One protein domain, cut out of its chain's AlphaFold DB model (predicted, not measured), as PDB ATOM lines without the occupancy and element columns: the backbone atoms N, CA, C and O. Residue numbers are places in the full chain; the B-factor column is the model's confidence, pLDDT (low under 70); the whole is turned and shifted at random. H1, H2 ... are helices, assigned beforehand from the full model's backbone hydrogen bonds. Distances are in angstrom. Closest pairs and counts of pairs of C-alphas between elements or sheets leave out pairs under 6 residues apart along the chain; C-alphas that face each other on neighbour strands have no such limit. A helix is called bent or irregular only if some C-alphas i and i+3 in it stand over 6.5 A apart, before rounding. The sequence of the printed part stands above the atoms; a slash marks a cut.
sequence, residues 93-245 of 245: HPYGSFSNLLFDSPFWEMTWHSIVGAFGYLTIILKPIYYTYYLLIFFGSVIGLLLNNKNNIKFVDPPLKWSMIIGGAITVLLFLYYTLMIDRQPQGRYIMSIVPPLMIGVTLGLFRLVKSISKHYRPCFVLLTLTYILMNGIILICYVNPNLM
ATOM      1  N   HIS A  93       1.595  21.844 -27.267       90.12
ATOM      2  CA  HIS A  93       2.241  21.104 -28.353       90.12
ATOM      3  C   HIS A  93       2.386  19.615 -28.010       90.12
ATOM      4  O   HIS A  93       3.481  19.169 -27.669       90.12
ATOM      5  N   PRO A  94       1.303  18.822 -28.068       89.88
ATOM      6  CA  PRO A  94       1.360  17.386 -27.806       89.88
ATOM      7  C   PRO A  94       2.140  16.631 -28.896       89.88
ATOM      8  O   PRO A  94       2.154  17.032 -30.060       89.88
ATOM      9  N   TYR A  95       2.744  15.490 -28.547       86.31
ATOM     10  CA  TYR A  95       3.477  14.657 -29.519       86.31
ATOM     11  C   TYR A  95       2.585  13.931 -30.529       86.31
ATOM     12  O   TYR A  95       3.069  13.554 -31.599       86.31
ATOM     13  N   GLY A  96       1.323  13.656 -30.181       82.19
ATOM     14  CA  GLY A  96       0.355  12.936 -31.017       82.19
ATOM     15  C   GLY A  96       0.647  11.440 -31.225       82.19
ATOM     16  O   GLY A  96      -0.284  10.644 -31.289       82.19
ATOM     17  N   SER A  97       1.920  11.029 -31.277       89.50
ATOM     18  CA  SER A  97       2.357   9.634 -31.398       89.50
ATOM     19  C   SER A  97       3.355   9.250 -30.308       89.50
ATOM     20  O   SER A  97       4.295   9.990 -30.006       89.50
ATOM     21  N   PHE A  98       3.198   8.036 -29.776       89.75
ATOM     22  CA  PHE A  98       4.125   7.452 -28.808       89.75
ATOM     23  C   PHE A  98       5.537   7.263 -29.370       89.75
ATOM     24  O   PHE A  98       6.508   7.460 -28.644       89.75
ATOM     25  N   SER A  99       5.672   6.947 -30.664       89.75
ATOM     26  CA  SER A  99       6.983   6.797 -31.310       89.75
ATOM     27  C   SER A  99       7.786   8.095 -31.265       89.75
ATOM     28  O   SER A  99       8.968   8.083 -30.934       89.75
ATOM     29  N   ASN A 100       7.126   9.220 -31.546       90.12
ATOM     30  CA  ASN A 100       7.768  10.530 -31.589       90.12
ATOM     31  C   ASN A 100       8.251  10.943 -30.198       90.12
ATOM     32  O   ASN A 100       9.331  11.502 -30.077       90.12
ATOM     33  N   LEU A 101       7.483  10.615 -29.153       91.12
ATOM     34  CA  LEU A 101       7.896  10.829 -27.769       91.12
ATOM     35  C   LEU A 101       9.084   9.938 -27.377       91.12
ATOM     36  O   LEU A 101      10.041  10.407 -26.766       91.12
ATOM     37  N   LEU A 102       9.025   8.643 -27.701       90.12
ATOM     38  CA  LEU A 102      10.032   7.676 -27.261       90.12
ATOM     39  C   LEU A 102      11.423   7.989 -27.829       90.12
ATOM     40  O   LEU A 102      12.411   7.830 -27.120       90.12
ATOM     41  N   PHE A 103      11.489   8.465 -29.074       92.25
ATOM     42  CA  PHE A 103      12.748   8.754 -29.767       92.25
ATOM     43  C   PHE A 103      13.180  10.231 -29.720       92.25
ATOM     44  O   PHE A 103      14.182  10.592 -30.336       92.25
ATOM     45  N   ASP A 104      12.485  11.090 -28.970       91.81
ATOM     46  CA  ASP A 104      12.899  12.482 -28.764       91.81
ATOM     47  C   ASP A 104      13.986  12.580 -27.682       91.81
ATOM     48  O   ASP A 104      13.709  12.713 -26.489       91.81
ATOM     49  N   SER A 105      15.249  12.501 -28.103       89.12
ATOM     50  CA  SER A 105      16.398  12.589 -27.192       89.12
ATOM     51  C   SER A 105      16.414  13.883 -26.352       89.12
ATOM     52  O   SER A 105      16.551  13.768 -25.130       89.12
ATOM     53  N   PRO A 106      16.222  15.094 -26.925       91.50
ATOM     54  CA  PRO A 106      16.140  16.331 -26.140       91.50
ATOM     55  C   PRO A 106      15.086  16.310 -25.026       91.50
ATOM     56  O   PRO A 106      15.312  16.854 -23.943       91.50
ATOM     57  N   PHE A 107      13.933  15.676 -25.266       92.00
ATOM     58  CA  PHE A 107      12.880  15.555 -24.257       92.00
ATOM     59  C   PHE A 107      13.345  14.765 -23.033       92.00
ATOM     60  O   PHE A 107      13.162  15.210 -21.894       92.00
ATOM     61  N   TRP A 108      13.961  13.604 -23.258       91.06
ATOM     62  CA  TRP A 108      14.449  12.747 -22.178       91.06
ATOM     63  C   TRP A 108      15.640  13.362 -21.454       91.06
ATOM     64  O   TRP A 108      15.697  13.295 -20.227       91.06
ATOM     65  N   GLU A 109      16.537  14.016 -22.188       91.06
ATOM     66  CA  GLU A 109      17.683  14.727 -21.625       91.06
ATOM     67  C   GLU A 109      17.234  15.850 -20.683       91.06
ATOM     68  O   GLU A 109      17.653  15.901 -19.525       91.06
ATOM     69  N   MET A 110      16.316  16.709 -21.132       91.75
ATOM     70  CA  MET A 110      15.796  17.803 -20.312       91.75
ATOM     71  C   MET A 110      14.979  17.287 -19.118       91.75
ATOM     72  O   MET A 110      15.093  17.807 -18.002       91.75
ATOM     73  N   THR A 111      14.200  16.218 -19.310       92.44
ATOM     74  CA  THR A 111      13.467  15.567 -18.215       92.44
ATOM     75  C   THR A 111      14.438  15.034 -17.163       92.44
ATOM     76  O   THR A 111      14.255  15.308 -15.981       92.44
ATOM     77  N   TRP A 112      15.505  14.343 -17.568       89.38
ATOM     78  CA  TRP A 112      16.550  13.847 -16.669       89.38
ATOM     79  C   TRP A 112      17.274  14.979 -15.932       89.38
ATOM     80  O   TRP A 112      17.335  14.968 -14.699       89.38
ATOM     81  N   HIS A 113      17.768  15.986 -16.658       91.62
ATOM     82  CA  HIS A 113      18.477  17.120 -16.064       91.62
ATOM     83  C   HIS A 113      17.619  17.844 -15.031       91.62
ATOM     84  O   HIS A 113      18.098  18.171 -13.951       91.62
ATOM     85  N   SER A 114      16.327  18.018 -15.301       92.06
ATOM     86  CA  SER A 114      15.413  18.686 -14.373       92.06
ATOM     87  C   SER A 114      14.961  17.830 -13.182       92.06
ATOM     88  O   SER A 114      14.503  18.402 -12.193       92.06
ATOM     89  N   ILE A 115      15.105  16.496 -13.216       89.12
ATOM     90  CA  ILE A 115      14.963  15.654 -12.008       89.12
ATOM     91  C   ILE A 115      16.135  15.897 -11.055       89.12
ATOM     92  O   ILE A 115      15.929  15.982  -9.847       89.12
ATOM     93  N   VAL A 116      17.357  15.969 -11.594       89.31
ATOM     94  CA  VAL A 116      18.584  16.113 -10.798       89.31
ATOM     95  C   VAL A 116      18.769  17.557 -10.329       89.31
ATOM     96  O   VAL A 116      19.012  17.799  -9.150       89.31
ATOM     97  N   GLY A 117      18.641  18.514 -11.244       87.50
ATOM     98  CA  GLY A 117      18.717  19.939 -10.956       87.50
ATOM     99  C   GLY A 117      18.823  20.790 -12.222       87.50
ATOM    100  O   GLY A 117      19.850  20.795 -12.892       87.50
ATOM    101  N   ALA A 118      17.775  21.564 -12.499       89.06
ATOM    102  CA  ALA A 118      17.777  22.652 -13.471       89.06
ATOM    103  C   ALA A 118      16.996  23.835 -12.878       89.06
ATOM    104  O   ALA A 118      15.886  23.653 -12.368       89.06
ATOM    105  N   PHE A 119      17.573  25.036 -12.918       87.00
ATOM    106  CA  PHE A 119      17.036  26.234 -12.260       87.00
ATOM    107  C   PHE A 119      16.581  27.288 -13.280       87.00
ATOM    108  O   PHE A 119      16.755  27.122 -14.488       87.00
ATOM    109  N   GLY A 120      15.943  28.363 -12.803       81.62
ATOM    110  CA  GLY A 120      15.544  29.499 -13.644       81.62
ATOM    111  C   GLY A 120      14.626  29.111 -14.807       81.62
ATOM    112  O   GLY A 120      14.918  29.440 -15.948       81.62
ATOM    113  N   TYR A 121      13.554  28.355 -14.549       83.88
ATOM    114  CA  TYR A 121      12.661  27.830 -15.597       83.88
ATOM    115  C   TYR A 121      13.379  26.966 -16.653       83.88
ATOM    116  O   TYR A 121      13.078  27.054 -17.838       83.88
ATOM    117  N   LEU A 122      14.306  26.107 -16.208       85.88
ATOM    118  CA  LEU A 122      15.143  25.221 -17.039       85.88
ATOM    119  C   LEU A 122      16.208  25.926 -17.893       85.88
ATOM    120  O   LEU A 122      16.797  25.296 -18.767       85.88
ATOM    121  N   THR A 123      16.485  27.206 -17.648       86.69
ATOM    122  CA  THR A 123      17.542  27.932 -18.373       86.69
ATOM    123  C   THR A 123      18.922  27.729 -17.749       86.69
ATOM    124  O   THR A 123      19.931  27.716 -18.450       86.69
ATOM    125  N   ILE A 124      18.977  27.523 -16.432       88.31
ATOM    126  CA  ILE A 124      20.218  27.358 -15.681       88.31
ATOM    127  C   ILE A 124      20.457  25.858 -15.478       88.31
ATOM    128  O   ILE A 124      19.945  25.244 -14.538       88.31
ATOM    129  N   ILE A 125      21.225  25.265 -16.391       90.38
ATOM    130  CA  ILE A 125      21.585  23.842 -16.382       90.38
ATOM    131  C   ILE A 125      22.891  23.657 -15.596       90.38
ATOM    132  O   ILE A 125      23.849  24.413 -15.768       90.38
ATOM    133  N   LEU A 126      22.944  22.643 -14.728       90.56
ATOM    134  CA  LEU A 126      24.162  22.297 -13.991       90.56
ATOM    135  C   LEU A 126      25.294  21.852 -14.930       90.56
ATOM    136  O   LEU A 126      25.064  21.302 -16.005       90.56
ATOM    137  N   LYS A 127      26.546  22.013 -14.490       91.19
ATOM    138  CA  LYS A 127      27.699  21.424 -15.193       91.19
ATOM    139  C   LYS A 127      27.592  19.883 -15.254       91.19
ATOM    140  O   LYS A 127      27.187  19.274 -14.259       91.19
ATOM    141  N   PRO A 128      28.065  19.229 -16.337       91.75
ATOM    142  CA  PRO A 128      27.987  17.772 -16.520       91.75
ATOM    143  C   PRO A 128      28.504  16.930 -15.345       91.75
ATOM    144  O   PRO A 128      27.950  15.876 -15.042       91.75
ATOM    145  N   ILE A 129      29.528  17.421 -14.638       90.62
ATOM    146  CA  ILE A 129      30.128  16.743 -13.481       90.62
ATOM    147  C   ILE A 129      29.107  16.404 -12.386       90.62
ATOM    148  O   ILE A 129      29.200  15.338 -11.780       90.62
ATOM    149  N   TYR A 130      28.112  17.268 -12.158       91.81
ATOM    150  CA  TYR A 130      27.096  17.038 -11.134       91.81
ATOM    151  C   TYR A 130      26.169  15.888 -11.534       91.81
ATOM    152  O   TYR A 130      25.934  14.990 -10.729       91.81
ATOM    153  N   TYR A 131      25.705  15.853 -12.786       92.25
ATOM    154  CA  TYR A 131      24.867  14.755 -13.275       92.25
ATOM    155  C   TYR A 131      25.610  13.421 -13.233       92.25
ATOM    156  O   TYR A 131      25.068  12.439 -12.728       92.25
ATOM    157  N   THR A 132      26.870  13.397 -13.678       91.62
ATOM    158  CA  THR A 132      27.717  12.198 -13.612       91.62
ATOM    159  C   THR A 132      27.895  11.720 -12.172       91.62
ATOM    160  O   THR A 132      27.807  10.524 -11.910       91.62
ATOM    161  N   TYR A 133      28.078  12.633 -11.215       92.00
ATOM    162  CA  TYR A 133      28.198  12.285  -9.799       92.00
ATOM    163  C   TYR A 133      26.945  11.570  -9.261       92.00
ATOM    164  O   TYR A 133      27.054  10.488  -8.678       92.00
ATOM    165  N   TYR A 134      25.748  12.115  -9.503       91.50
ATOM    166  CA  TYR A 134      24.494  11.466  -9.090       91.50
ATOM    167  C   TYR A 134      24.263  10.130  -9.802       91.50
ATOM    168  O   TYR A 134      23.809   9.167  -9.179       91.50
ATOM    169  N   LEU A 135      24.628  10.047 -11.083       92.56
ATOM    170  CA  LEU A 135      24.552   8.823 -11.874       92.56
ATOM    171  C   LEU A 135      25.442   7.716 -11.282       92.56
ATOM    172  O   LEU A 135      25.002   6.575 -11.160       92.56
ATOM    173  N   LEU A 136      26.665   8.046 -10.851       91.88
ATOM    174  CA  LEU A 136      27.586   7.098 -10.211       91.88
ATOM    175  C   LEU A 136      27.037   6.561  -8.885       91.88
ATOM    176  O   LEU A 136      27.118   5.357  -8.633       91.88
ATOM    177  N   ILE A 137      26.435   7.418  -8.054       91.62
ATOM    178  CA  ILE A 137      25.767   6.988  -6.813       91.62
ATOM    179  C   ILE A 137      24.616   6.033  -7.135       91.62
ATOM    180  O   ILE A 137      24.486   4.977  -6.507       91.62
ATOM    181  N   PHE A 138      23.797   6.383  -8.128       92.50
ATOM    182  CA  PHE A 138      22.681   5.554  -8.560       92.50
ATOM    183  C   PHE A 138      23.160   4.183  -9.060       92.50
ATOM    184  O   PHE A 138      22.689   3.160  -8.561       92.50
ATOM    185  N   PHE A 139      24.155   4.126  -9.948       93.12
ATOM    186  CA  PHE A 139      24.725   2.863 -10.428       93.12
ATOM    187  C   PHE A 139      25.361   2.033  -9.312       93.12
ATOM    188  O   PHE A 139      25.118   0.827  -9.239       93.12
ATOM    189  N   GLY A 140      26.104   2.661  -8.397       91.31
ATOM    190  CA  GLY A 140      26.639   1.985  -7.214       91.31
ATOM    191  C   GLY A 140      25.534   1.331  -6.382       91.31
ATOM    192  O   GLY A 140      25.666   0.189  -5.938       91.31
ATOM    193  N   SER A 141      24.393   2.006  -6.237       91.19
ATOM    194  CA  SER A 141      23.236   1.433  -5.551       91.19
ATOM    195  C   SER A 141      22.626   0.237  -6.292       91.19
ATOM    196  O   SER A 141      22.323  -0.772  -5.656       91.19
ATOM    197  N   VAL A 142      22.516   0.291  -7.625       92.50
ATOM    198  CA  VAL A 142      22.014  -0.827  -8.444       92.50
ATOM    199  C   VAL A 142      22.919  -2.048  -8.293       92.50
ATOM    200  O   VAL A 142      22.421  -3.141  -8.026       92.50
ATOM    201  N   ILE A 143      24.242  -1.861  -8.358       91.31
ATOM    202  CA  ILE A 143      25.220  -2.929  -8.093       91.31
ATOM    203  C   ILE A 143      24.967  -3.527  -6.706       91.31
ATOM    204  O   ILE A 143      24.834  -4.739  -6.564       91.31
ATOM    205  N   GLY A 144      24.815  -2.686  -5.683       89.62
ATOM    206  CA  GLY A 144      24.516  -3.133  -4.326       89.62
ATOM    207  C   GLY A 144      23.211  -3.922  -4.179       89.62
ATOM    208  O   GLY A 144      23.151  -4.860  -3.382       89.62
ATOM    209  N   LEU A 145      22.168  -3.591  -4.947       88.06
ATOM    210  CA  LEU A 145      20.916  -4.355  -4.973       88.06
ATOM    211  C   LEU A 145      21.083  -5.731  -5.629       88.06
ATOM    212  O   LEU A 145      20.467  -6.686  -5.150       88.06
ATOM    213  N   LEU A 146      21.904  -5.821  -6.682       89.38
ATOM    214  CA  LEU A 146      22.207  -7.056  -7.416       89.38
ATOM    215  C   LEU A 146      23.141  -7.996  -6.643       89.38
ATOM    216  O   LEU A 146      23.066  -9.213  -6.816       89.38
ATOM    217  N   LEU A 147      24.000  -7.460  -5.772       86.25
ATOM    218  CA  LEU A 147      24.850  -8.268  -4.903       86.25
ATOM    219  C   LEU A 147      23.984  -9.106  -3.954       86.25
ATOM    220  O   LEU A 147      23.319  -8.600  -3.044       86.25
ATOM    221  N   ASN A 148      24.009 -10.421  -4.167       66.31
ATOM    222  CA  ASN A 148      23.243 -11.374  -3.382       66.31
ATOM    223  C   ASN A 148      23.879 -11.552  -1.999       66.31
ATOM    224  O   ASN A 148      24.746 -12.398  -1.777       66.31
ATOM    225  N   ASN A 149      23.470 -10.715  -1.053       63.91
ATOM    226  CA  ASN A 149      23.913 -10.823   0.325       63.91
ATOM    227  C   ASN A 149      22.940 -11.747   1.076       63.91
ATOM    228  O   ASN A 149      21.750 -11.446   1.144       63.91
ATOM    229  N   LYS A 150      23.437 -12.830   1.704       56.28
ATOM    230  CA  LYS A 150      22.645 -13.796   2.519       56.28
ATOM    231  C   LYS A 150      21.819 -13.142   3.643       56.28
ATOM    232  O   LYS A 150      20.997 -13.779   4.294       56.28
ATOM    233  N   ASN A 151      22.046 -11.858   3.885       57.59
ATOM    234  CA  ASN A 151      21.287 -11.036   4.798       57.59
ATOM    235  C   ASN A 151      19.962 -10.589   4.157       57.59
ATOM    236  O   ASN A 151      19.914  -9.573   3.462       57.59
ATOM    237  N   ASN A 152      18.880 -11.311   4.459       59.22
ATOM    238  CA  ASN A 152      17.494 -10.938   4.149       59.22
ATOM    239  C   ASN A 152      17.035  -9.718   4.967       59.22
ATOM    240  O   ASN A 152      16.131  -9.796   5.799       59.22
ATOM    241  N   ILE A 153      17.667  -8.567   4.748       62.97
ATOM    242  CA  ILE A 153      17.265  -7.319   5.389       62.97
ATOM    243  C   ILE A 153      16.021  -6.816   4.665       62.97
ATOM    244  O   ILE A 153      16.084  -6.329   3.532       62.97
ATOM    245  N   LYS A 154      14.876  -6.968   5.331       67.19
ATOM    246  CA  LYS A 154      13.601  -6.387   4.917       67.19
ATOM    247  C   LYS A 154      13.547  -4.952   5.431       67.19
ATOM    248  O   LYS A 154      13.342  -4.733   6.615       67.19
ATOM    249  N   PHE A 155      13.763  -3.996   4.538       67.75
ATOM    250  CA  PHE A 155      13.675  -2.564   4.858       67.75
ATOM    251  C   PHE A 155      12.272  -2.004   4.636       67.75
ATOM    252  O   PHE A 155      11.891  -1.020   5.254       67.75
ATOM    253  N   VAL A 156      11.517  -2.635   3.735       78.44
ATOM    254  CA  VAL A 156      10.163  -2.237   3.369       78.44
ATOM    255  C   VAL A 156       9.293  -3.479   3.382       78.44
ATOM    256  O   VAL A 156       9.620  -4.501   2.765       78.44
ATOM    257  N   ASP A 157       8.187  -3.400   4.101       84.38
ATOM    258  CA  ASP A 157       7.154  -4.418   4.116       84.38
ATOM    259  C   ASP A 157       6.583  -4.623   2.697       84.38
ATOM    260  O   ASP A 157       6.361  -3.660   1.958       84.38
ATOM    261  N   PRO A 158       6.345  -5.881   2.267       87.06
ATOM    262  CA  PRO A 158       5.872  -6.182   0.917       87.06
ATOM    263  C   PRO A 158       4.682  -5.339   0.421       87.06
ATOM    264  O   PRO A 158       4.763  -4.875  -0.717       87.06
ATOM    265  N   PRO A 159       3.609  -5.095   1.208       87.94
ATOM    266  CA  PRO A 159       2.500  -4.257   0.749       87.94
ATOM    267  C   PRO A 159       2.919  -2.805   0.486       87.94
ATOM    268  O   PRO A 159       2.496  -2.232  -0.515       87.94
ATOM    269  N   LEU A 160       3.801  -2.231   1.313       89.38
ATOM    270  CA  LEU A 160       4.327  -0.884   1.095       89.38
ATOM    271  C   LEU A 160       5.181  -0.833  -0.179       89.38
ATOM    272  O   LEU A 160       5.009   0.061  -1.007       89.38
ATOM    273  N   LYS A 161       6.023  -1.844  -0.412       89.81
ATOM    274  CA  LYS A 161       6.816  -1.955  -1.648       89.81
ATOM    275  C   LYS A 161       5.928  -1.978  -2.896       89.81
ATOM    276  O   LYS A 161       6.186  -1.245  -3.845       89.81
ATOM    277  N   TRP A 162       4.876  -2.797  -2.899       90.00
ATOM    278  CA  TRP A 162       3.948  -2.856  -4.031       90.00
ATOM    279  C   TRP A 162       3.167  -1.556  -4.203       90.00
ATOM    280  O   TRP A 162       2.992  -1.110  -5.333       90.00
ATOM    281  N   SER A 163       2.776  -0.900  -3.105       91.62
ATOM    282  CA  SER A 163       2.108   0.406  -3.171       91.62
ATOM    283  C   SER A 163       2.976   1.469  -3.858       91.62
ATOM    284  O   SER A 163       2.486   2.227  -4.690       91.62
ATOM    285  N   MET A 164       4.284   1.467  -3.588       91.69
ATOM    286  CA  MET A 164       5.251   2.359  -4.229       91.69
ATOM    287  C   MET A 164       5.424   2.062  -5.722       91.69
ATOM    288  O   MET A 164       5.480   2.994  -6.518       91.69
ATOM    289  N   ILE A 165       5.482   0.781  -6.105       91.81
ATOM    290  CA  ILE A 165       5.607   0.368  -7.512       91.81
ATOM    291  C   ILE A 165       4.361   0.780  -8.300       91.81
ATOM    292  O   ILE A 165       4.482   1.381  -9.364       91.81
ATOM    293  N   ILE A 166       3.169   0.501  -7.769       93.19
ATOM    294  CA  ILE A 166       1.900   0.845  -8.423       93.19
ATOM    295  C   ILE A 166       1.746   2.368  -8.507       93.19
ATOM    296  O   ILE A 166       1.420   2.888  -9.572       93.19
ATOM    297  N   GLY A 167       2.031   3.093  -7.420       92.38
ATOM    298  CA  GLY A 167       2.012   4.558  -7.411       92.38
ATOM    299  C   GLY A 167       2.958   5.150  -8.457       92.38
ATOM    300  O   GLY A 167       2.546   6.013  -9.230       92.38
ATOM    301  N   GLY A 168       4.184   4.622  -8.547       92.19
ATOM    302  CA  GLY A 168       5.169   5.037  -9.543       92.19
ATOM    303  C   GLY A 168       4.740   4.745 -10.976       92.19
ATOM    304  O   GLY A 168       4.856   5.618 -11.830       92.19
ATOM    305  N   ALA A 169       4.177   3.562 -11.232       93.12
ATOM    306  CA  ALA A 169       3.647   3.208 -12.545       93.12
ATOM    307  C   ALA A 169       2.531   4.168 -12.980       93.12
ATOM    308  O   ALA A 169       2.576   4.685 -14.091       93.12
ATOM    309  N   ILE A 170       1.577   4.475 -12.092       92.88
ATOM    310  CA  ILE A 170       0.509   5.444 -12.381       92.88
ATOM    311  C   ILE A 170       1.099   6.825 -12.685       92.88
ATOM    312  O   ILE A 170       0.674   7.466 -13.641       92.88
ATOM    313  N   THR A 171       2.093   7.280 -11.920       91.88
ATOM    314  CA  THR A 171       2.764   8.562 -12.178       91.88
ATOM    315  C   THR A 171       3.425   8.607 -13.552       91.88
ATOM    316  O   THR A 171       3.245   9.592 -14.266       91.88
ATOM    317  N   VAL A 172       4.157   7.558 -13.950       91.69
ATOM    318  CA  VAL A 172       4.770   7.489 -15.288       91.69
ATOM    319  C   VAL A 172       3.693   7.478 -16.368       91.69
ATOM    320  O   VAL A 172       3.794   8.234 -17.328       91.69
ATOM    321  N   LEU A 173       2.642   6.671 -16.207       92.38
ATOM    322  CA  LEU A 173       1.554   6.588 -17.182       92.38
ATOM    323  C   LEU A 173       0.830   7.927 -17.351       92.38
ATOM    324  O   LEU A 173       0.571   8.330 -18.480       92.38
ATOM    325  N   LEU A 174       0.552   8.641 -16.256       91.00
ATOM    326  CA  LEU A 174      -0.032   9.982 -16.311       91.00
ATOM    327  C   LEU A 174       0.914  10.969 -16.996       91.00
ATOM    328  O   LEU A 174       0.484  11.695 -17.885       91.00
ATOM    329  N   PHE A 175       2.200  10.969 -16.641       91.56
ATOM    330  CA  PHE A 175       3.196  11.830 -17.278       91.56
ATOM    331  C   PHE A 175       3.276  11.608 -18.795       91.56
ATOM    332  O   PHE A 175       3.249  12.575 -19.562       91.56
ATOM    333  N   LEU A 176       3.312  10.346 -19.231       91.81
ATOM    334  CA  LEU A 176       3.296   9.991 -20.648       91.81
ATOM    335  C   LEU A 176       1.985  10.426 -21.307       91.81
ATOM    336  O   LEU A 176       2.019  11.053 -22.358       91.81
ATOM    337  N   TYR A 177       0.838  10.162 -20.679       91.88
ATOM    338  CA  TYR A 177      -0.470  10.564 -21.197       91.88
ATOM    339  C   TYR A 177      -0.565  12.079 -21.419       91.88
ATOM    340  O   TYR A 177      -0.917  12.513 -22.516       91.88
ATOM    341  N   TYR A 178      -0.201  12.885 -20.417       89.69
ATOM    342  CA  TYR A 178      -0.222  14.346 -20.524       89.69
ATOM    343  C   TYR A 178       0.708  14.848 -21.626       89.69
ATOM    344  O   TYR A 178       0.314  15.711 -22.408       89.69
ATOM    345  N   THR A 179       1.896  14.255 -21.738       91.56
ATOM    346  CA  THR A 179       2.872  14.612 -22.772       91.56
ATOM    347  C   THR A 179       2.392  14.267 -24.184       91.56
ATOM    348  O   THR A 179       2.627  15.006 -25.141       91.56
ATOM    349  N   LEU A 180       1.707  13.133 -24.334       92.25
ATOM    350  CA  LEU A 180       1.220  12.654 -25.627       92.25
ATOM    351  C   LEU A 180      -0.016  13.402 -26.110       92.25
ATOM    352  O   LEU A 180      -0.136  13.627 -27.311       92.25
ATOM    353  N   MET A 181      -0.927  13.733 -25.192       89.38
ATOM    354  CA  MET A 181      -2.288  14.165 -25.525       89.38
ATOM    355  C   MET A 181      -2.565  15.637 -25.237       89.38
ATOM    356  O   MET A 181      -3.486  16.190 -25.830       89.38
ATOM    357  N   ILE A 182      -1.825  16.258 -24.315       87.62
ATOM    358  CA  ILE A 182      -2.097  17.631 -23.880       87.62
ATOM    359  C   ILE A 182      -0.957  18.554 -24.280       87.62
ATOM    360  O   ILE A 182      -1.175  19.448 -25.086       87.62
ATOM    361  N   ASP A 183       0.242  18.360 -23.737       90.38
ATOM    362  CA  ASP A 183       1.327  19.322 -23.931       90.38
ATOM    363  C   ASP A 183       2.714  18.712 -23.708       90.38
ATOM    364  O   ASP A 183       2.910  17.911 -22.794       90.38
ATOM    365  N   ARG A 184       3.702  19.131 -24.506       88.19
ATOM    366  CA  ARG A 184       5.094  18.687 -24.384       88.19
ATOM    367  C   ARG A 184       5.741  19.331 -23.166       88.19
ATOM    368  O   ARG A 184       6.162  20.482 -23.185       88.19
ATOM    369  N   GLN A 185       5.886  18.537 -22.112       86.69
ATOM    370  CA  GLN A 185       6.363  19.017 -20.820       86.69
ATOM    371  C   GLN A 185       7.599  18.238 -20.338       86.69
ATOM    372  O   GLN A 185       7.481  17.404 -19.440       86.69
ATOM    373  N   PRO A 186       8.797  18.507 -20.901       87.75
ATOM    374  CA  PRO A 186      10.035  17.782 -20.598       87.75
ATOM    375  C   PRO A 186      10.610  18.187 -19.231       87.75
ATOM    376  O   PRO A 186      11.661  18.817 -19.136       87.75
ATOM    377  N   GLN A 187       9.880  17.913 -18.150       89.12
ATOM    378  CA  GLN A 187      10.234  18.355 -16.804       89.12
ATOM    379  C   GLN A 187      10.101  17.227 -15.784       89.12
ATOM    380  O   GLN A 187       9.033  16.651 -15.580       89.12
ATOM    381  N   GLY A 188      11.173  17.005 -15.033       88.62
ATOM    382  CA  GLY A 188      11.273  16.022 -13.965       88.62
ATOM    383  C   GLY A 188      10.255  16.200 -12.844       88.62
ATOM    384  O   GLY A 188       9.851  15.220 -12.217       88.62
ATOM    385  N   ARG A 189       9.758  17.428 -12.625       87.38
ATOM    386  CA  ARG A 189       8.737  17.732 -11.603       87.38
ATOM    387  C   ARG A 189       7.487  16.857 -11.733       87.38
ATOM    388  O   ARG A 189       6.857  16.520 -10.736       87.38
ATOM    389  N   TYR A 190       7.157  16.450 -12.957       88.81
ATOM    390  CA  TYR A 190       5.985  15.634 -13.254       88.81
ATOM    391  C   TYR A 190       6.124  14.174 -12.823       88.81
ATOM    392  O   TYR A 190       5.109  13.520 -12.605       88.81
ATOM    393  N   ILE A 191       7.349  13.688 -12.631       89.62
ATOM    394  CA  ILE A 191       7.655  12.335 -12.145       89.62
ATOM    395  C   ILE A 191       8.354  12.340 -10.778       89.62
ATOM    396  O   ILE A 191       8.738  11.293 -10.263       89.62
ATOM    397  N   MET A 192       8.447  13.507 -10.131       87.12
ATOM    398  CA  MET A 192       9.129  13.693  -8.846       87.12
ATOM    399  C   MET A 192       8.540  12.844  -7.710       87.12
ATOM    400  O   MET A 192       9.234  12.503  -6.757       87.12
ATOM    401  N   SER A 193       7.276  12.434  -7.814       86.06
ATOM    402  CA  SER A 193       6.658  11.543  -6.824       86.06
ATOM    403  C   SER A 193       7.280  10.136  -6.781       86.06
ATOM    404  O   SER A 193       7.106   9.438  -5.786       86.06
ATOM    405  N   ILE A 194       8.073   9.751  -7.790       90.00
ATOM    406  CA  ILE A 194       8.866   8.510  -7.824       90.00
ATOM    407  C   ILE A 194      10.183   8.658  -7.043       90.00
ATOM    408  O   ILE A 194      10.786   7.661  -6.650       90.00
ATOM    409  N   VAL A 195      10.628   9.884  -6.750       88.56
ATOM    410  CA  VAL A 195      11.894  10.122  -6.040       88.56
ATOM    411  C   VAL A 195      11.916   9.461  -4.655       88.56
ATOM    412  O   VAL A 195      12.898   8.787  -4.367       88.56
ATOM    413  N   PRO A 196      10.877   9.533  -3.795       87.38
ATOM    414  CA  PRO A 196      10.898   8.840  -2.505       87.38
ATOM    415  C   PRO A 196      11.154   7.320  -2.590       87.38
ATOM    416  O   PRO A 196      12.083   6.855  -1.925       87.38
ATOM    417  N   PRO A 197      10.423   6.518  -3.396       89.12
ATOM    418  CA  PRO A 197      10.755   5.099  -3.529       89.12
ATOM    419  C   PRO A 197      12.096   4.850  -4.222       89.12
ATOM    420  O   PRO A 197      12.783   3.895  -3.858       89.12
ATOM    421  N   LEU A 198      12.507   5.715  -5.155       90.81
ATOM    422  CA  LEU A 198      13.841   5.656  -5.751       90.81
ATOM    423  C   LEU A 198      14.926   5.804  -4.676       90.81
ATOM    424  O   LEU A 198      15.832   4.980  -4.607       90.81
ATOM    425  N   MET A 199      14.795   6.793  -3.789       90.69
ATOM    426  CA  MET A 199      15.734   7.041  -2.696       90.69
ATOM    427  C   MET A 199      15.793   5.872  -1.715       90.69
ATOM    428  O   MET A 199      16.885   5.481  -1.312       90.69
ATOM    429  N   ILE A 200      14.657   5.248  -1.392       89.31
ATOM    430  CA  ILE A 200      14.635   4.021  -0.579       89.31
ATOM    431  C   ILE A 200      15.435   2.904  -1.263       89.31
ATOM    432  O   ILE A 200      16.236   2.232  -0.611       89.31
ATOM    433  N   GLY A 201      15.249   2.722  -2.575       89.38
ATOM    434  CA  GLY A 201      16.020   1.771  -3.379       89.38
ATOM    435  C   GLY A 201      17.520   2.077  -3.380       89.38
ATOM    436  O   GLY A 201      18.326   1.174  -3.158       89.38
ATOM    437  N   VAL A 202      17.890   3.351  -3.542       91.00
ATOM    438  CA  VAL A 202      19.284   3.814  -3.518       91.00
ATOM    439  C   VAL A 202      19.924   3.546  -2.159       91.00
ATOM    440  O   VAL A 202      20.992   2.937  -2.089       91.00
ATOM    441  N   THR A 203      19.269   3.927  -1.061       89.06
ATOM    442  CA  THR A 203      19.765   3.679   0.301       89.06
ATOM    443  C   THR A 203      19.941   2.187   0.563       89.06
ATOM    444  O   THR A 203      20.967   1.770   1.102       89.06
ATOM    445  N   LEU A 204      18.978   1.366   0.139       87.88
ATOM    446  CA  LEU A 204      19.051  -0.090   0.244       87.88
ATOM    447  C   LEU A 204      20.233  -0.680  -0.520       87.88
ATOM    448  O   LEU A 204      20.953  -1.530   0.010       87.88
ATOM    449  N   GLY A 205      20.419  -0.232  -1.758       89.50
ATOM    450  CA  GLY A 205      21.514  -0.646  -2.618       89.50
ATOM    451  C   GLY A 205      22.864  -0.293  -2.018       89.50
ATOM    452  O   GLY A 205      23.691  -1.174  -1.790       89.50
ATOM    453  N   LEU A 206      23.061   0.976  -1.657       89.19
ATOM    454  CA  LEU A 206      24.304   1.437  -1.036       89.19
ATOM    455  C   LEU A 206      24.586   0.702   0.277       89.19
ATOM    456  O   LEU A 206      25.710   0.262   0.496       89.19
ATOM    457  N   PHE A 207      23.577   0.480   1.123       86.56
ATOM    458  CA  PHE A 207      23.754  -0.274   2.364       86.56
ATOM    459  C   PHE A 207      24.240  -1.711   2.113       86.56
ATOM    460  O   PHE A 207      25.157  -2.196   2.785       86.56
ATOM    461  N   ARG A 208      23.654  -2.409   1.130       87.00
ATOM    462  CA  ARG A 208      24.085  -3.762   0.742       87.00
ATOM    463  C   ARG A 208      25.496  -3.768   0.166       87.00
ATOM    464  O   ARG A 208      26.270  -4.658   0.519       87.00
ATOM    465  N   LEU A 209      25.835  -2.763  -0.641       87.69
ATOM    466  CA  LEU A 209      27.170  -2.577  -1.202       87.69
ATOM    467  C   LEU A 209      28.214  -2.405  -0.088       87.69
ATOM    468  O   LEU A 209      29.174  -3.169  -0.029       87.69
ATOM    469  N   VAL A 210      27.977  -1.490   0.859       86.81
ATOM    470  CA  VAL A 210      28.844  -1.259   2.034       86.81
ATOM    471  C   VAL A 210      29.071  -2.546   2.821       86.81
ATOM    472  O   VAL A 210      30.181  -2.818   3.275       86.81
ATOM    473  N   LYS A 211      28.015  -3.347   3.013       83.62
ATOM    474  CA  LYS A 211      28.097  -4.596   3.781       83.62
ATOM    475  C   LYS A 211      28.849  -5.698   3.033       83.62
ATOM    476  O   LYS A 211      29.411  -6.574   3.685       83.62
ATOM    477  N   SER A 212      28.824  -5.679   1.702       83.44
ATOM    478  CA  SER A 212      29.505  -6.670   0.863       83.44
ATOM    479  C   SER A 212      31.011  -6.425   0.746       83.44
ATOM    480  O   SER A 212      31.748  -7.352   0.426       83.44
ATOM    481  N   ILE A 213      31.467  -5.196   0.984       83.81
ATOM    482  CA  ILE A 213      32.871  -4.805   0.853       83.81
ATOM    483  C   ILE A 213      33.608  -4.981   2.197       83.81
ATOM    484  O   ILE A 213      33.016  -4.892   3.279       83.81
ATOM    485  N   SER A 214      34.923  -5.238   2.140       80.56
ATOM    486  CA  SER A 214      35.789  -5.338   3.324       80.56
ATOM    487  C   SER A 214      35.668  -4.111   4.236       80.56
ATOM    488  O   SER A 214      35.549  -2.974   3.773       80.56
ATOM    489  N   LYS A 215      35.764  -4.337   5.556       83.62
ATOM    490  CA  LYS A 215      35.697  -3.280   6.582       83.62
ATOM    491  C   LYS A 215      36.697  -2.147   6.323       83.62
ATOM    492  O   LYS A 215      36.389  -1.008   6.656       83.62
ATOM    493  N   HIS A 216      37.834  -2.461   5.701       83.75
ATOM    494  CA  HIS A 216      38.884  -1.502   5.362       83.75
ATOM    495  C   HIS A 216      38.403  -0.370   4.434       83.75
ATOM    496  O   HIS A 216      38.833   0.762   4.601       83.75
ATOM    497  N   TYR A 217      37.456  -0.631   3.523       82.75
ATOM    498  CA  TYR A 217      36.954   0.369   2.564       82.75
ATOM    499  C   TYR A 217      35.699   1.117   3.041       82.75
ATOM    500  O   TYR A 217      35.160   1.962   2.328       82.75
ATOM    501  N   ARG A 218      35.202   0.845   4.256       80.44
ATOM    502  CA  ARG A 218      34.049   1.569   4.820       80.44
ATOM    503  C   ARG A 218      34.260   3.086   4.958       80.44
ATOM    504  O   ARG A 218      33.290   3.804   4.716       80.44
ATOM    505  N   PRO A 219      35.468   3.606   5.269       85.38
ATOM    506  CA  PRO A 219      35.716   5.049   5.284       85.38
ATOM    507  C   PRO A 219      35.411   5.743   3.947       85.38
ATOM    508  O   PRO A 219      34.969   6.889   3.949       85.38
ATOM    509  N   CYS A 220      35.544   5.049   2.808       83.56
ATOM    510  CA  CYS A 220      35.213   5.607   1.494       83.56
ATOM    511  C   CYS A 220      33.733   6.003   1.375       83.56
ATOM    512  O   CYS A 220      33.412   6.971   0.694       83.56
ATOM    513  N   PHE A 221      32.825   5.311   2.070       82.56
ATOM    514  CA  PHE A 221      31.403   5.669   2.074       82.56
ATOM    515  C   PHE A 221      31.098   6.881   2.950       82.56
ATOM    516  O   PHE A 221      30.216   7.665   2.613       82.56
ATOM    517  N   VAL A 222      31.851   7.080   4.036       83.75
ATOM    518  CA  VAL A 222      31.767   8.319   4.822       83.75
ATOM    519  C   VAL A 222      32.234   9.495   3.965       83.75
ATOM    520  O   VAL A 222      31.542  10.508   3.871       83.75
ATOM    521  N   LEU A 223      33.344   9.331   3.239       86.44
ATOM    522  CA  LEU A 223      33.814  10.333   2.281       86.44
ATOM    523  C   LEU A 223      32.781  10.597   1.171       86.44
ATOM    524  O   LEU A 223      32.531  11.749   0.825       86.44
ATOM    525  N   LEU A 224      32.111   9.558   0.660       86.56
ATOM    526  CA  LEU A 224      31.018   9.706  -0.305       86.56
ATOM    527  C   LEU A 224      29.871  10.557   0.265       86.56
ATOM    528  O   LEU A 224      29.391  11.462  -0.408       86.56
ATOM    529  N   THR A 225      29.465  10.337   1.519       84.94
ATOM    530  CA  THR A 225      28.423  11.169   2.151       84.94
ATOM    531  C   THR A 225      28.862  12.619   2.360       84.94
ATOM    532  O   THR A 225      28.074  13.532   2.129       84.94
ATOM    533  N   LEU A 226      30.125  12.855   2.730       89.38
ATOM    534  CA  LEU A 226      30.666  14.209   2.885       89.38
ATOM    535  C   LEU A 226      30.743  14.941   1.541       89.38
ATOM    536  O   LEU A 226      30.330  16.095   1.444       89.38
ATOM    537  N   THR A 227      31.209  14.262   0.489       90.25
ATOM    538  CA  THR A 227      31.237  14.825  -0.871       90.25
ATOM    539  C   THR A 227      29.833  15.109  -1.393       90.25
ATOM    540  O   THR A 227      29.638  16.131  -2.044       90.25
ATOM    541  N   TYR A 228      28.839  14.284  -1.049       89.44
ATOM    542  CA  TYR A 228      27.442  14.520  -1.410       89.44
ATOM    543  C   TYR A 228      26.915  15.815  -0.783       89.44
ATOM    544  O   TYR A 228      26.315  16.636  -1.477       89.44
ATOM    545  N   ILE A 229      27.172  16.025   0.513       90.69
ATOM    546  CA  ILE A 229      26.771  17.249   1.227       90.69
ATOM    547  C   ILE A 229      27.468  18.473   0.622       90.69
ATOM    548  O   ILE A 229      26.803  19.460   0.312       90.69
ATOM    549  N   LEU A 230      28.783  18.393   0.399       92.50
ATOM    550  CA  LEU A 230      29.565  19.473  -0.211       92.50
ATOM    551  C   LEU A 230      29.057  19.828  -1.612       92.50
ATOM    552  O   LEU A 230      28.847  21.003  -1.901       92.50
ATOM    553  N   MET A 231      28.806  18.832  -2.467       89.44
ATOM    554  CA  MET A 231      28.294  19.053  -3.823       89.44
ATOM    555  C   MET A 231      26.928  19.737  -3.815       89.44
ATOM    556  O   MET A 231      26.727  20.692  -4.560       89.44
ATOM    557  N   ASN A 232      26.011  19.306  -2.944       90.12
ATOM    558  CA  ASN A 232      24.710  19.961  -2.789       90.12
ATOM    559  C   ASN A 232      24.842  21.404  -2.279       90.12
ATOM    560  O   ASN A 232      24.149  22.289  -2.777       90.12
ATOM    561  N   GLY A 233      25.759  21.657  -1.340       90.00
ATOM    562  CA  GLY A 233      26.060  23.006  -0.857       90.00
ATOM    563  C   GLY A 233      26.589  23.924  -1.962       90.00
ATOM    564  O   GLY A 233      26.107  25.044  -2.112       90.00
ATOM    565  N   ILE A 234      27.520  23.434  -2.787       90.00
ATOM    566  CA  ILE A 234      28.059  24.180  -3.936       90.00
ATOM    567  C   ILE A 234      26.957  24.471  -4.958       90.00
ATOM    568  O   ILE A 234      26.860  25.596  -5.440       90.00
ATOM    569  N   ILE A 235      26.114  23.483  -5.277       89.44
ATOM    570  CA  ILE A 235      24.984  23.680  -6.195       89.44
ATOM    571  C   ILE A 235      24.067  24.793  -5.676       89.44
ATOM    572  O   ILE A 235      23.723  25.701  -6.429       89.44
ATOM    573  N   LEU A 236      23.709  24.754  -4.390       86.75
ATOM    574  CA  LEU A 236      22.843  25.758  -3.779       86.75
ATOM    575  C   LEU A 236      23.460  27.162  -3.857       86.75
ATOM    576  O   LEU A 236      22.792  28.102  -4.274       86.75
ATOM    577  N   ILE A 237      24.736  27.308  -3.502       87.44
ATOM    578  CA  ILE A 237      25.409  28.613  -3.494       87.44
ATOM    579  C   ILE A 237      25.561  29.158  -4.918       87.44
ATOM    580  O   ILE A 237      25.161  30.286  -5.176       87.44
ATOM    581  N   CYS A 238      26.097  28.363  -5.846       85.12
ATOM    582  CA  CYS A 238      26.470  28.850  -7.175       85.12
ATOM    583  C   CYS A 238      25.293  28.992  -8.149       85.12
ATOM    584  O   CYS A 238      25.397  29.774  -9.088       85.12
ATOM    585  N   TYR A 239      24.211  28.224  -7.979       83.19
ATOM    586  CA  TYR A 239      23.116  28.187  -8.961       83.19
ATOM    587  C   TYR A 239      21.791  28.747  -8.439       83.19
ATOM    588  O   TYR A 239      20.942  29.108  -9.252       83.19
ATOM    589  N   VAL A 240      21.592  28.837  -7.117       80.00
ATOM    590  CA  VAL A 240      20.358  29.406  -6.537       80.00
ATOM    591  C   VAL A 240      20.547  30.861  -6.106       80.00
ATOM    592  O   VAL A 240      19.601  31.637  -6.208       80.00
ATOM    593  N   ASN A 241      21.757  31.262  -5.700       69.31
ATOM    594  CA  ASN A 241      22.093  32.654  -5.391       69.31
ATOM    595  C   ASN A 241      23.092  33.226  -6.412       69.31
ATOM    596  O   ASN A 241      24.298  33.193  -6.174       69.31
ATOM    597  N   PRO A 242      22.618  33.813  -7.525       56.94
ATOM    598  CA  PRO A 242      23.505  34.435  -8.506       56.94
ATOM    599  C   PRO A 242      24.255  35.669  -7.967       56.94
ATOM    600  O   PRO A 242      25.233  36.078  -8.571       56.94
ATOM    601  N   ASN A 243      23.844  36.236  -6.823       56.66
ATOM    602  CA  ASN A 243      24.444  37.443  -6.229       56.66
ATOM    603  C   ASN A 243      25.692  37.179  -5.351       56.66
ATOM    604  O   ASN A 243      26.154  38.091  -4.670       56.66
ATOM    605  N   LEU A 244      26.192  35.939  -5.288       50.66
ATOM    606  CA  LEU A 244      27.383  35.552  -4.505       50.66
ATOM    607  C   LEU A 244      28.619  35.254  -5.380       50.66
ATOM    608  O   LEU A 244      29.613  34.729  -4.873       50.66
ATOM    609  N   MET A 245      28.560  35.584  -6.673       44.78
ATOM    610  CA  MET A 245      29.690  35.614  -7.613       44.78
ATOM    611  C   MET A 245      29.868  37.029  -8.151       44.78
ATOM    612  O   MET A 245      31.037  37.387  -8.407       44.78
TER     613      MET A 245
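Overview. This is residues 93 to 245 of the 245 residues of an uncharacterized protein of Lactobacillaceae bacterium (UniProt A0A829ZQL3). A flat, loosely joined set of helices has H3 and H5 crossing at its core, nearer the last residues of each than the first. H4 passes the first residues of H5 at a steep slant, and H6 folds back from the last residues of H5 as the second arm of an open V, while H2 and the very short H1 lie at the far end of the slab from the V's corner. The printed part has 153 residues, with six named helices, H1 to H6 in order, and no named strand; the class is all helix. It is only just loose, close to compact, with a radius of gyration of the C-alphas of 18.3 A, and its C-alphas span 54 by 47 by 24 A.

Along the chain. H1 is residues 98 to 102, beginning at C-alpha 98 (4.125, 7.452, -28.808), and H2 is residues 105 to 116. H3, residues 128 to 146, is 27.1 A long. H4, residues 158 to 181, is 34.3 A long and begins at C-alpha 158 (5.872, -6.182, 0.917). H5, residues 192 to 212, is 30.4 A long and has a kink of 26 degrees near residue 199; it is only just irregular, with C-alphas 193 and 196 6.6 A apart. H6, residues 215 to 240, is 38.4 A long and ends at C-alpha 240 (20.358, 29.406, -6.537); it is irregular, with C-alphas 216 and 219 7.3 A apart.

Arrangement. H1 and H4 are close but not clearly touching; their closest C-alphas, of Phe 98 and Leu 180, are 6.8 A apart. H2 and H3 only just touch, with 3 pairs of C-alphas within 8 A, and are about perpendicular at 81 degrees; the closest C-alphas are those of Val 116 and Tyr 131, 6.9 A apart. H3 touches H5 with residues 137 to 145 alone, at a steep tilt of 62 degrees, the same way; the closest C-alphas, of Ser 141 and Gly 205, are 4.0 A apart. H4 touches H5 with residues 164 to 171 alone, at a steep tilt of 46 degrees, opposite ways; the closest C-alphas, of Gly 168 and Ile 194, are 5.4 A apart. H5 and H6 are close but not clearly touching, at a shallow tilt of 27 degrees, opposite ways; the closest C-alphas, of Val 210 and Arg 218, are 6.5 A apart. H4 and H6 are apart. The packing of the helices that touch is mostly crossed, with no pair at a shallow tilt. In H1, H2, H3 and H4 every O i to N i+4 pair is within hydrogen-bond range; in H5 it is 15 of 17 and in H6 18 of 22.

Size, cuts and confidence. The two C-alphas farthest apart, of Gly 96 and His 216, are 54.9 A apart. The printed part has no cut and ends at the chain's last residue, 245. The links H2 to H3 and H3 to H4 are long, with 11 residues each; in the former, residues 118 to 119 pair antiparallel with residues 124 to 125. The mean pLDDT of the printed part is 86.4, and residues 148 to 155 and 241 to 245 are under 70.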